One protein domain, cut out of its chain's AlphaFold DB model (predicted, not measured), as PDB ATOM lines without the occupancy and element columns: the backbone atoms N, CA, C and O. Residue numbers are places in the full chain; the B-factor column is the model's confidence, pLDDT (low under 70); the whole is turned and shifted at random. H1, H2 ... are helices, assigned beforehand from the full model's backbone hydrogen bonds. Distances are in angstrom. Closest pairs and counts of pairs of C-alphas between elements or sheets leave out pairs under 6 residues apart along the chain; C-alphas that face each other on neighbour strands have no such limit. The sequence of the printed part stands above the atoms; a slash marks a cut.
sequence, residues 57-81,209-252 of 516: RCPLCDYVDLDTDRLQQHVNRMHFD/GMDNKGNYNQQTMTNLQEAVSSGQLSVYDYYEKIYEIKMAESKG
ATOM      1  N   ARG A  57      56.970 157.394 106.062       85.50
ATOM      2  CA  ARG A  57      57.421 157.272 104.660       85.50
ATOM      3  C   ARG A  57      56.257 157.123 103.676       85.50
ATOM      4  O   ARG A  57      55.246 156.494 103.970       85.50
ATOM      5  N   CYS A  58      56.389 157.640 102.467       83.62
ATOM      6  CA  CYS A  58      55.452 157.374 101.386       83.62
ATOM      7  C   CYS A  58      55.390 155.860 101.109       83.62
ATOM      8  O   CYS A  58      56.435 155.240 100.924       83.62
ATOM      9  N   PRO A  59      54.200 155.237 101.029       81.50
ATOM     10  CA  PRO A  59      54.102 153.808 100.725       81.50
ATOM     11  C   PRO A  59      54.650 153.421  99.342       81.50
ATOM     12  O   PRO A  59      54.866 152.237  99.096       81.50
ATOM     13  N   LEU A  60      54.848 154.397  98.447       82.62
ATOM     14  CA  LEU A  60      55.169 154.199  97.030       82.62
ATOM     15  C   LEU A  60      56.569 154.695  96.627       82.62
ATOM     16  O   LEU A  60      57.026 154.392  95.530       82.62
ATOM     17  N   CYS A  61      57.252 155.477  97.470       84.69
ATOM     18  CA  CYS A  61      58.587 156.007  97.177       84.69
ATOM     19  C   CYS A  61      59.336 156.413  98.457       84.69
ATOM     20  O   CYS A  61      58.826 156.282  99.566       84.69
ATOM     21  N   ASP A  62      60.537 156.967  98.306       85.75
ATOM     22  CA  ASP A  62      61.396 157.324  99.438       85.75
ATOM     23  C   ASP A  62      61.079 158.663 100.119       85.75
ATOM     24  O   ASP A  62      61.802 159.068 101.030       85.75
ATOM     25  N   TYR A  63      60.011 159.356  99.711       79.56
ATOM     26  CA  TYR A  63      59.587 160.596 100.364       79.56
ATOM     27  C   TYR A  63      59.153 160.330 101.811       79.56
ATOM     28  O   TYR A  63      58.479 159.343 102.089       79.56
ATOM     29  N   VAL A  64      59.515 161.219 102.731       83.88
ATOM     30  CA  VAL A  64      59.207 161.119 104.162       83.88
ATOM     31  C   VAL A  64      58.562 162.421 104.610       83.88
ATOM     32  O   VAL A  64      58.994 163.499 104.202       83.88
ATOM     33  N   ASP A  65      57.536 162.321 105.446       82.50
ATOM     34  CA  ASP A  65      56.902 163.463 106.101       82.50
ATOM     35  C   ASP A  65      56.501 163.091 107.534       82.50
ATOM     36  O   ASP A  65      56.438 161.917 107.894       82.50
ATOM     37  N   LEU A  66      56.206 164.094 108.353       79.88
ATOM     38  CA  LEU A  66      55.696 163.893 109.712       79.88
ATOM     39  C   LEU A  66      54.160 163.871 109.750       79.88
ATOM     40  O   LEU A  66      53.570 163.512 110.764       79.88
ATOM     41  N   ASP A  67      53.503 164.284 108.660       80.25
ATOM     42  CA  ASP A  67      52.049 164.410 108.572       80.25
ATOM     43  C   ASP A  67      51.469 163.531 107.451       80.25
ATOM     44  O   ASP A  67      51.771 163.704 106.266       80.25
ATOM     45  N   THR A  68      50.568 162.616 107.818       81.06
ATOM     46  CA  THR A  68      49.868 161.731 106.877       81.06
ATOM     47  C   THR A  68      49.004 162.493 105.868       81.06
ATOM     48  O   THR A  68      48.859 162.029 104.740       81.06
ATOM     49  N   ASP A  69      48.458 163.668 106.217       81.12
ATOM     50  CA  ASP A  69      47.683 164.498 105.279       81.12
ATOM     51  C   ASP A  69      48.600 165.118 104.204       81.12
ATOM     52  O   ASP A  69      48.223 165.211 103.030       81.12
ATOM     53  N   ARG A  70      49.831 165.508 104.567       83.50
ATOM     54  CA  ARG A  70      50.847 165.980 103.605       83.50
ATOM     55  C   ARG A  70      51.349 164.847 102.730       83.50
ATOM     56  O   ARG A  70      51.527 165.032 101.528       83.50
ATOM     57  N   LEU A  71      51.499 163.664 103.310       83.56
ATOM     58  CA  LEU A  71      51.869 162.466 102.577       83.56
ATOM     59  C   LEU A  71      50.772 162.042 101.586       83.56
ATOM     60  O   LEU A  71      51.082 161.686 100.454       83.56
ATOM     61  N   GLN A  72      49.490 162.175 101.950       82.12
ATOM     62  CA  GLN A  72      48.369 161.978 101.025       82.12
ATOM     63  C   GLN A  72      48.389 163.001  99.881       82.12
ATOM     64  O   GLN A  72      48.170 162.635  98.729       82.12
ATOM     65  N   GLN A  73      48.684 164.274 100.164       81.56
ATOM     66  CA  GLN A  73      48.853 165.290  99.116       81.56
ATOM     67  C   GLN A  73      50.034 164.970  98.194       81.56
ATOM     68  O   GLN A  73      49.906 165.124  96.980       81.56
ATOM     69  N   HIS A  74      51.159 164.505  98.745       82.50
ATOM     70  CA  HIS A  74      52.293 164.010  97.967       82.50
ATOM     71  C   HIS A  74      51.862 162.856  97.057       82.50
ATOM     72  O   HIS A  74      52.120 162.910  95.858       82.50
ATOM     73  N   VAL A  75      51.160 161.854  97.597       81.75
ATOM     74  CA  VAL A  75      50.687 160.702  96.825       81.75
ATOM     75  C   VAL A  75      49.764 161.142  95.692       81.75
ATOM     76  O   VAL A  75      50.002 160.790  94.539       81.75
ATOM     77  N   ASN A  76      48.785 161.998  95.986       78.19
ATOM     78  CA  ASN A  76      47.850 162.511  94.986       78.19
ATOM     79  C   ASN A  76      48.555 163.294  93.862       78.19
ATOM     80  O   ASN A  76      48.170 163.176  92.707       78.19
ATOM     81  N   ARG A  77      49.589 164.085  94.177       77.06
ATOM     82  CA  ARG A  77      50.291 164.923  93.187       77.06
ATOM     83  C   ARG A  77      51.371 164.189  92.398       77.06
ATOM     84  O   ARG A  77      51.623 164.544  91.258       77.06
ATOM     85  N   MET A  78      52.051 163.226  93.017       78.31
ATOM     86  CA  MET A  78      53.232 162.582  92.429       78.31
ATOM     87  C   MET A  78      52.929 161.213  91.813       78.31
ATOM     88  O   MET A  78      53.663 160.796  90.918       78.31
ATOM     89  N   HIS A  79      51.869 160.536  92.276       76.75
ATOM     90  CA  HIS A  79      51.507 159.177  91.846       76.75
ATOM     91  C   HIS A  79      50.134 159.084  91.163       76.75
ATOM     92  O   HIS A  79      49.905 158.121  90.442       76.75
ATOM     93  N   PHE A  80      49.243 160.071  91.344       70.62
ATOM     94  CA  PHE A  80      47.892 160.072  90.748       70.62
ATOM     95  C   PHE A  80      47.622 161.169  89.717       70.62
ATOM     96  O   PHE A  80      46.669 161.035  88.953       70.62
ATOM     97  N   ASP A  81      48.410 162.245  89.696       59.72
ATOM     98  CA  ASP A  81      48.221 163.369  88.777       59.72
ATOM     99  C   ASP A  81      49.247 163.299  87.626       59.72
ATOM    100  O   ASP A  81      50.438 163.529  87.861       59.72
ATOM    101  N   GLY A 209      51.272 128.185  96.107       82.62
ATOM    102  CA  GLY A 209      52.101 128.807  97.151       82.62
ATOM    103  C   GLY A 209      53.288 127.950  97.624       82.62
ATOM    104  O   GLY A 209      53.827 128.180  98.704       82.62
ATOM    105  N   MET A 210      53.678 126.950  96.832       87.69
ATOM    106  CA  MET A 210      54.749 125.972  97.076       87.69
ATOM    107  C   MET A 210      56.114 126.396  96.509       87.69
ATOM    108  O   MET A 210      57.085 125.652  96.620       87.69
ATOM    109  N   ASP A 211      56.209 127.574  95.896       82.69
ATOM    110  CA  ASP A 211      57.451 128.110  95.327       82.69
ATOM    111  C   ASP A 211      58.431 128.644  96.386       82.69
ATOM    112  O   ASP A 211      59.570 128.980  96.056       82.69
ATOM    113  N   ASN A 212      58.000 128.713  97.653       76.25
ATOM    114  CA  ASN A 212      58.714 129.343  98.767       76.25
ATOM    115  C   ASN A 212      59.137 130.798  98.460       76.25
ATOM    116  O   ASN A 212      60.071 131.317  99.077       76.25
ATOM    117  N   LYS A 213      58.465 131.467  97.508       67.44
ATOM    118  CA  LYS A 213      58.742 132.848  97.103       67.44
ATOM    119  C   LYS A 213      57.660 133.776  97.642       67.44
ATOM    120  O   LYS A 213      56.480 133.675  97.321       67.44
ATOM    121  N   GLY A 214      58.097 134.755  98.427       62.88
ATOM    122  CA  GLY A 214      57.213 135.732  99.049       62.88
ATOM    123  C   GLY A 214      56.520 135.166 100.284       62.88
ATOM    124  O   GLY A 214      55.917 134.096 100.270       62.88
ATOM    125  N   ASN A 215      56.600 135.919 101.371       76.94
ATOM    126  CA  ASN A 215      55.993 135.541 102.635       76.94
ATOM    127  C   ASN A 215      54.678 136.304 102.872       76.94
ATOM    128  O   ASN A 215      54.398 137.296 102.187       76.94
ATOM    129  N   TYR A 216      53.840 135.815 103.791       78.62
ATOM    130  CA  TYR A 216      52.528 136.410 104.096       78.62
ATOM    131  C   TYR A 216      52.638 137.913 104.390       78.62
ATOM    132  O   TYR A 216      51.890 138.731 103.844       78.62
ATOM    133  N   ASN A 217      53.639 138.283 105.188       79.25
ATOM    134  CA  ASN A 217      53.890 139.669 105.563       79.25
ATOM    135  C   ASN A 217      54.221 140.537 104.341       79.25
ATOM    136  O   ASN A 217      53.635 141.603 104.166       79.25
ATOM    137  N   GLN A 218      55.097 140.068 103.452       81.62
ATOM    138  CA  GLN A 218      55.494 140.796 102.248       81.62
ATOM    139  C   GLN A 218      54.314 141.010 101.299       81.62
ATOM    140  O   GLN A 218      54.137 142.114 100.802       81.62
ATOM    141  N   GLN A 219      53.469 139.998 101.085       81.69
ATOM    142  CA  GLN A 219      52.275 140.169 100.250       81.69
ATOM    143  C   GLN A 219      51.283 141.150 100.852       81.69
ATOM    144  O   GLN A 219      50.693 141.940 100.124       81.69
ATOM    145  N   THR A 220      51.108 141.108 102.170       84.00
ATOM    146  CA  THR A 220      50.254 142.071 102.858       84.00
ATOM    147  C   THR A 220      50.732 143.494 102.579       84.00
ATOM    148  O   THR A 220      49.924 144.336 102.194       84.00
ATOM    149  N   MET A 221      52.044 143.741 102.672       85.31
ATOM    150  CA  MET A 221      52.641 145.035 102.327       85.31
ATOM    151  C   MET A 221      52.410 145.401 100.857       85.31
ATOM    152  O   MET A 221      51.902 146.488 100.592       85.31
ATOM    153  N   THR A 222      52.730 144.504  99.919       85.94
ATOM    154  CA  THR A 222      52.582 144.748  98.475       85.94
ATOM    155  C   THR A 222      51.135 145.058  98.103       85.94
ATOM    156  O   THR A 222      50.869 146.079  97.481       85.94
ATOM    157  N   ASN A 223      50.178 144.253  98.565       86.75
ATOM    158  CA  ASN A 223      48.763 144.449  98.257       86.75
ATOM    159  C   ASN A 223      48.205 145.736  98.891       86.75
ATOM    160  O   ASN A 223      47.318 146.372  98.324       86.75
ATOM    161  N   LEU A 224      48.706 146.137 100.066       87.88
ATOM    162  CA  LEU A 224      48.353 147.423 100.672       87.88
ATOM    163  C   LEU A 224      48.954 148.599  99.890       87.88
ATOM    164  O   LEU A 224      48.269 149.600  99.699       87.88
ATOM    165  N   GLN A 225      50.193 148.481  99.404       86.56
ATOM    166  CA  GLN A 225      50.815 149.487  98.536       86.56
ATOM    167  C   GLN A 225      50.059 149.623  97.211       86.56
ATOM    168  O   GLN A 225      49.757 150.740  96.807       86.56
ATOM    169  N   GLU A 226      49.666 148.512  96.589       85.81
ATOM    170  CA  GLU A 226      48.829 148.500  95.382       85.81
ATOM    171  C   GLU A 226      47.447 149.131  95.623       85.81
ATOM    172  O   GLU A 226      46.904 149.837  94.771       85.81
ATOM    173  N   ALA A 227      46.859 148.928  96.805       85.94
ATOM    174  CA  ALA A 227      45.605 149.580  97.176       85.94
ATOM    175  C   ALA A 227      45.776 151.101  97.330       85.94
ATOM    176  O   ALA A 227      44.896 151.863  96.926       85.94
ATOM    177  N   VAL A 228      46.920 151.548  97.863       82.75
ATOM    178  CA  VAL A 228      47.274 152.974  97.924       82.75
ATOM    179  C   VAL A 228      47.539 153.532  96.536       82.75
ATOM    180  O   VAL A 228      47.088 154.636  96.277       82.75
ATOM    181  N   SER A 229      48.217 152.805  95.642       81.19
ATOM    182  CA  SER A 229      48.536 153.270  94.281       81.19
ATOM    183  C   SER A 229      47.338 153.255  93.333       81.19
ATOM    184  O   SER A 229      47.306 154.013  92.374       81.19
ATOM    185  N   SER A 230      46.340 152.413  93.593       83.75
ATOM    186  CA  SER A 230      45.079 152.374  92.837       83.75
ATOM    187  C   SER A 230      44.004 153.312  93.392       83.75
ATOM    188  O   SER A 230      42.913 153.401  92.831       83.75
ATOM    189  N   GLY A 231      44.286 154.006  94.498       78.88
ATOM    190  CA  GLY A 231      43.389 154.984  95.118       78.88
ATOM    191  C   GLY A 231      42.261 154.347  95.934       78.88
ATOM    192  O   GLY A 231      41.342 155.038  96.366       78.88
ATOM    193  N   GLN A 232      42.323 153.032  96.156       84.75
ATOM    194  CA  GLN A 232      41.360 152.283  96.966       84.75
ATOM    195  C   GLN A 232      41.597 152.452  98.472       84.75
ATOM    196  O   GLN A 232      40.701 152.161  99.264       84.75
ATOM    197  N   LEU A 233      42.798 152.884  98.866       85.75
ATOM    198  CA  LEU A 233      43.213 153.044 100.254       85.75
ATOM    199  C   LEU A 233      43.924 154.386 100.444       85.75
ATOM    200  O   LEU A 233      44.811 154.734  99.664       85.75
ATOM    201  N   SER A 234      43.561 155.135 101.487       85.75
ATOM    202  CA  SER A 234      44.305 156.347 101.839       85.75
ATOM    203  C   SER A 234      45.640 156.004 102.507       85.75
ATOM    204  O   SER A 234      45.833 154.913 103.047       85.75
ATOM    205  N   VAL A 235      46.574 156.954 102.517       80.56
ATOM    206  CA  VAL A 235      47.858 156.813 103.219       80.56
ATOM    207  C   VAL A 235      47.647 156.653 104.726       80.56
ATOM    208  O   VAL A 235      48.356 155.882 105.366       80.56
ATOM    209  N   TYR A 236      46.658 157.345 105.296       81.62
ATOM    210  CA  TYR A 236      46.300 157.174 106.702       81.62
ATOM    211  C   TYR A 236      45.820 155.738 106.974       81.62
ATOM    212  O   TYR A 236      46.376 155.062 107.839       81.62
ATOM    213  N   ASP A 237      44.863 155.241 106.179       84.81
ATOM    214  CA  ASP A 237      44.310 153.889 106.348       84.81
ATOM    215  C   ASP A 237      45.373 152.806 106.117       84.81
ATOM    216  O   ASP A 237      45.319 151.737 106.722       84.81
ATOM    217  N   TYR A 238      46.356 153.064 105.250       85.38
ATOM    218  CA  TYR A 238      47.519 152.198 105.073       85.38
ATOM    219  C   TYR A 238      48.283 152.022 106.388       85.38
ATOM    220  O   TYR A 238      48.497 150.891 106.827       85.38
ATOM    221  N   TYR A 239      48.654 153.121 107.047       84.25
ATOM    222  CA  TYR A 239      49.409 153.069 108.298       84.25
ATOM    223  C   TYR A 239      48.606 152.483 109.456       84.25
ATOM    224  O   TYR A 239      49.144 151.680 110.221       84.25
ATOM    225  N   GLU A 240      47.319 152.819 109.545       84.94
ATOM    226  CA  GLU A 240      46.404 152.237 110.528       84.94
ATOM    227  C   GLU A 240      46.321 150.712 110.360       84.94
ATOM    228  O   GLU A 240      46.564 149.971 111.314       84.94
ATOM    229  N   LYS A 241      46.118 150.218 109.130       86.19
ATOM    230  CA  LYS A 241      46.082 148.773 108.846       86.19
ATOM    231  C   LYS A 241      47.394 148.076 109.170       86.19
ATOM    232  O   LYS A 241      47.377 146.993 109.750       86.19
ATOM    233  N   ILE A 242      48.536 148.667 108.816       85.62
ATOM    234  CA  ILE A 242      49.848 148.100 109.157       85.62
ATOM    235  C   ILE A 242      50.020 147.977 110.669       85.62
ATOM    236  O   ILE A 242      50.525 146.959 111.146       85.62
ATOM    237  N   TYR A 243      49.600 148.989 111.422       84.25
ATOM    238  CA  TYR A 243      49.647 148.950 112.876       84.25
ATOM    239  C   TYR A 243      48.743 147.846 113.443       84.25
ATOM    240  O   TYR A 243      49.207 147.034 114.245       84.25
ATOM    241  N   GLU A 244      47.495 147.751 112.976       84.75
ATOM    242  CA  GLU A 244      46.556 146.695 113.373       84.75
ATOM    243  C   GLU A 244      47.112 145.295 113.100       84.75
ATOM    244  O   GLU A 244      47.076 144.441 113.984       84.75
ATOM    245  N   ILE A 245      47.676 145.069 111.909       85.56
ATOM    246  CA  ILE A 245      48.280 143.787 111.522       85.56
ATOM    247  C   ILE A 245      49.465 143.459 112.432       85.56
ATOM    248  O   ILE A 245      49.536 142.353 112.961       85.56
ATOM    249  N   LYS A 246      50.373 144.411 112.680       86.06
ATOM    250  CA  LYS A 246      51.522 144.197 113.578       86.06
ATOM    251  C   LYS A 246      51.082 143.854 115.004       86.06
ATOM    252  O   LYS A 246      51.681 142.985 115.633       86.06
ATOM    253  N   MET A 247      50.046 144.519 115.511       85.31
ATOM    254  CA  MET A 247      49.482 144.256 116.838       85.31
ATOM    255  C   MET A 247      48.750 142.913 116.923       85.31
ATOM    256  O   MET A 247      48.810 142.243 117.953       85.31
ATOM    257  N   ALA A 248      48.050 142.521 115.861       85.94
ATOM    258  CA  ALA A 248      47.417 141.212 115.739       85.94
ATOM    259  C   ALA A 248      48.461 140.090 115.731       85.94
ATOM    260  O   ALA A 248      48.381 139.157 116.531       85.94
ATOM    261  N   GLU A 249      49.491 140.225 114.895       87.81
ATOM    262  CA  GLU A 249      50.560 139.237 114.753       87.81
ATOM    263  C   GLU A 249      51.399 139.092 116.026       87.81
ATOM    264  O   GLU A 249      51.726 137.968 116.405       87.81
ATOM    265  N   SER A 250      51.679 140.183 116.753       88.69
ATOM    266  CA  SER A 250      52.405 140.103 118.032       88.69
ATOM    267  C   SER A 250      51.640 139.329 119.111       88.69
ATOM    268  O   SER A 250      52.254 138.738 119.997       88.69
ATOM    269  N   LYS A 251      50.306 139.292 119.020       87.69
ATOM    270  CA  LYS A 251      49.424 138.534 119.920       87.69
ATOM    271  C   LYS A 251      49.013 137.172 119.354       87.69
ATOM    272  O   LYS A 251      48.437 136.370 120.082       87.69
ATOM    273  N   GLY A 252      49.270 136.909 118.071       91.31
ATOM    274  CA  GLY A 252      48.754 135.743 117.348       91.31
ATOM    275  C   GLY A 252      47.227 135.732 117.190       91.31
ATOM    276  O   GLY A 252      46.643 134.666 116.990       91.31
TER     277      GLY A 252
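What this domain is: This is residues 57 to 81 and 209 to 252 of the 516 residues of the protein "Lys-63-specific deubiquitinase ZUFSP" of Cinara cedri (UniProt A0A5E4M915). A helical hairpin, H2 and H3 side by side and running opposite ways, has a third helix, H1, set across its closed end, with the loop of residues 57 to 67 at that same end. Residues 209 to 216, of which 216 belongs to H2, stick out at the other end. The printed part has 69 residues with three named helices, in the order H1, H2, H3 along the chain, and no named strand; the class is all helix. The whole is only just loose, close to compact, with a radius of gyration of the C-alphas of 13.4 A and spans of 39 by 27 by 21 A.

Where its parts are: Start with the longest helix, H3, residues 235 to 251: find C-alpha 235 at (47.858, 156.813, 103.219), and from there the helix runs 24.8 A to C-alpha 251 at (49.424, 138.534, 119.920). Next look at H2, residues 216 to 229, which is 19.9 A long from first to last C-alpha and begins with C-alpha 216 at (52.528, 136.410, 104.096). Then find H1, residues 68 to 78, which runs 14.9 A from C-alpha 68 at (49.868, 161.731, 106.877).

How they stand to each other: Compare H3 with H2 and you find a helical hairpin, two helices joined by a tight link of 5 residues. They touch, the closest C-alphas being those of Leu 224 and Tyr 238, 6.5 A apart. Their lines stand at a shallow tilt of 13 degrees, and they run opposite ways. H3 touches H2 with residues 235 to 242 alone. Now look at the beginning of H3: it touches H1 with residues 235 to 236 alone, and the closest C-alphas, those of Gln 72 and Val 235, are 5.6 A apart. H1 and H3 stand at a steep tilt of 56 degrees and run opposite ways. H1 and H2 are near each other, with 5 pairs of C-alphas within 10 A. Along the backbones of H1, H2 and H3, every O i to N i+4 pair is within hydrogen-bond range.

The domain as a whole: Look for the two C-alphas farthest apart, those of Arg 70 and Met 210, 40.7 A from each other. Between Asp 81 and Gly 209 you meet the cut: residues 82 to 208 are not printed, and C-alphas 81 and 209 are 35.8 A apart. The link from H1 to H2 runs across this cut. Residues 209 to 216 stand free; without them the body spans 39 by 22 by 18 A. In the B-factor column the mean pLDDT of the printed part is 82.3, and you find values under 70 at residue 81 and residues 213 to 214.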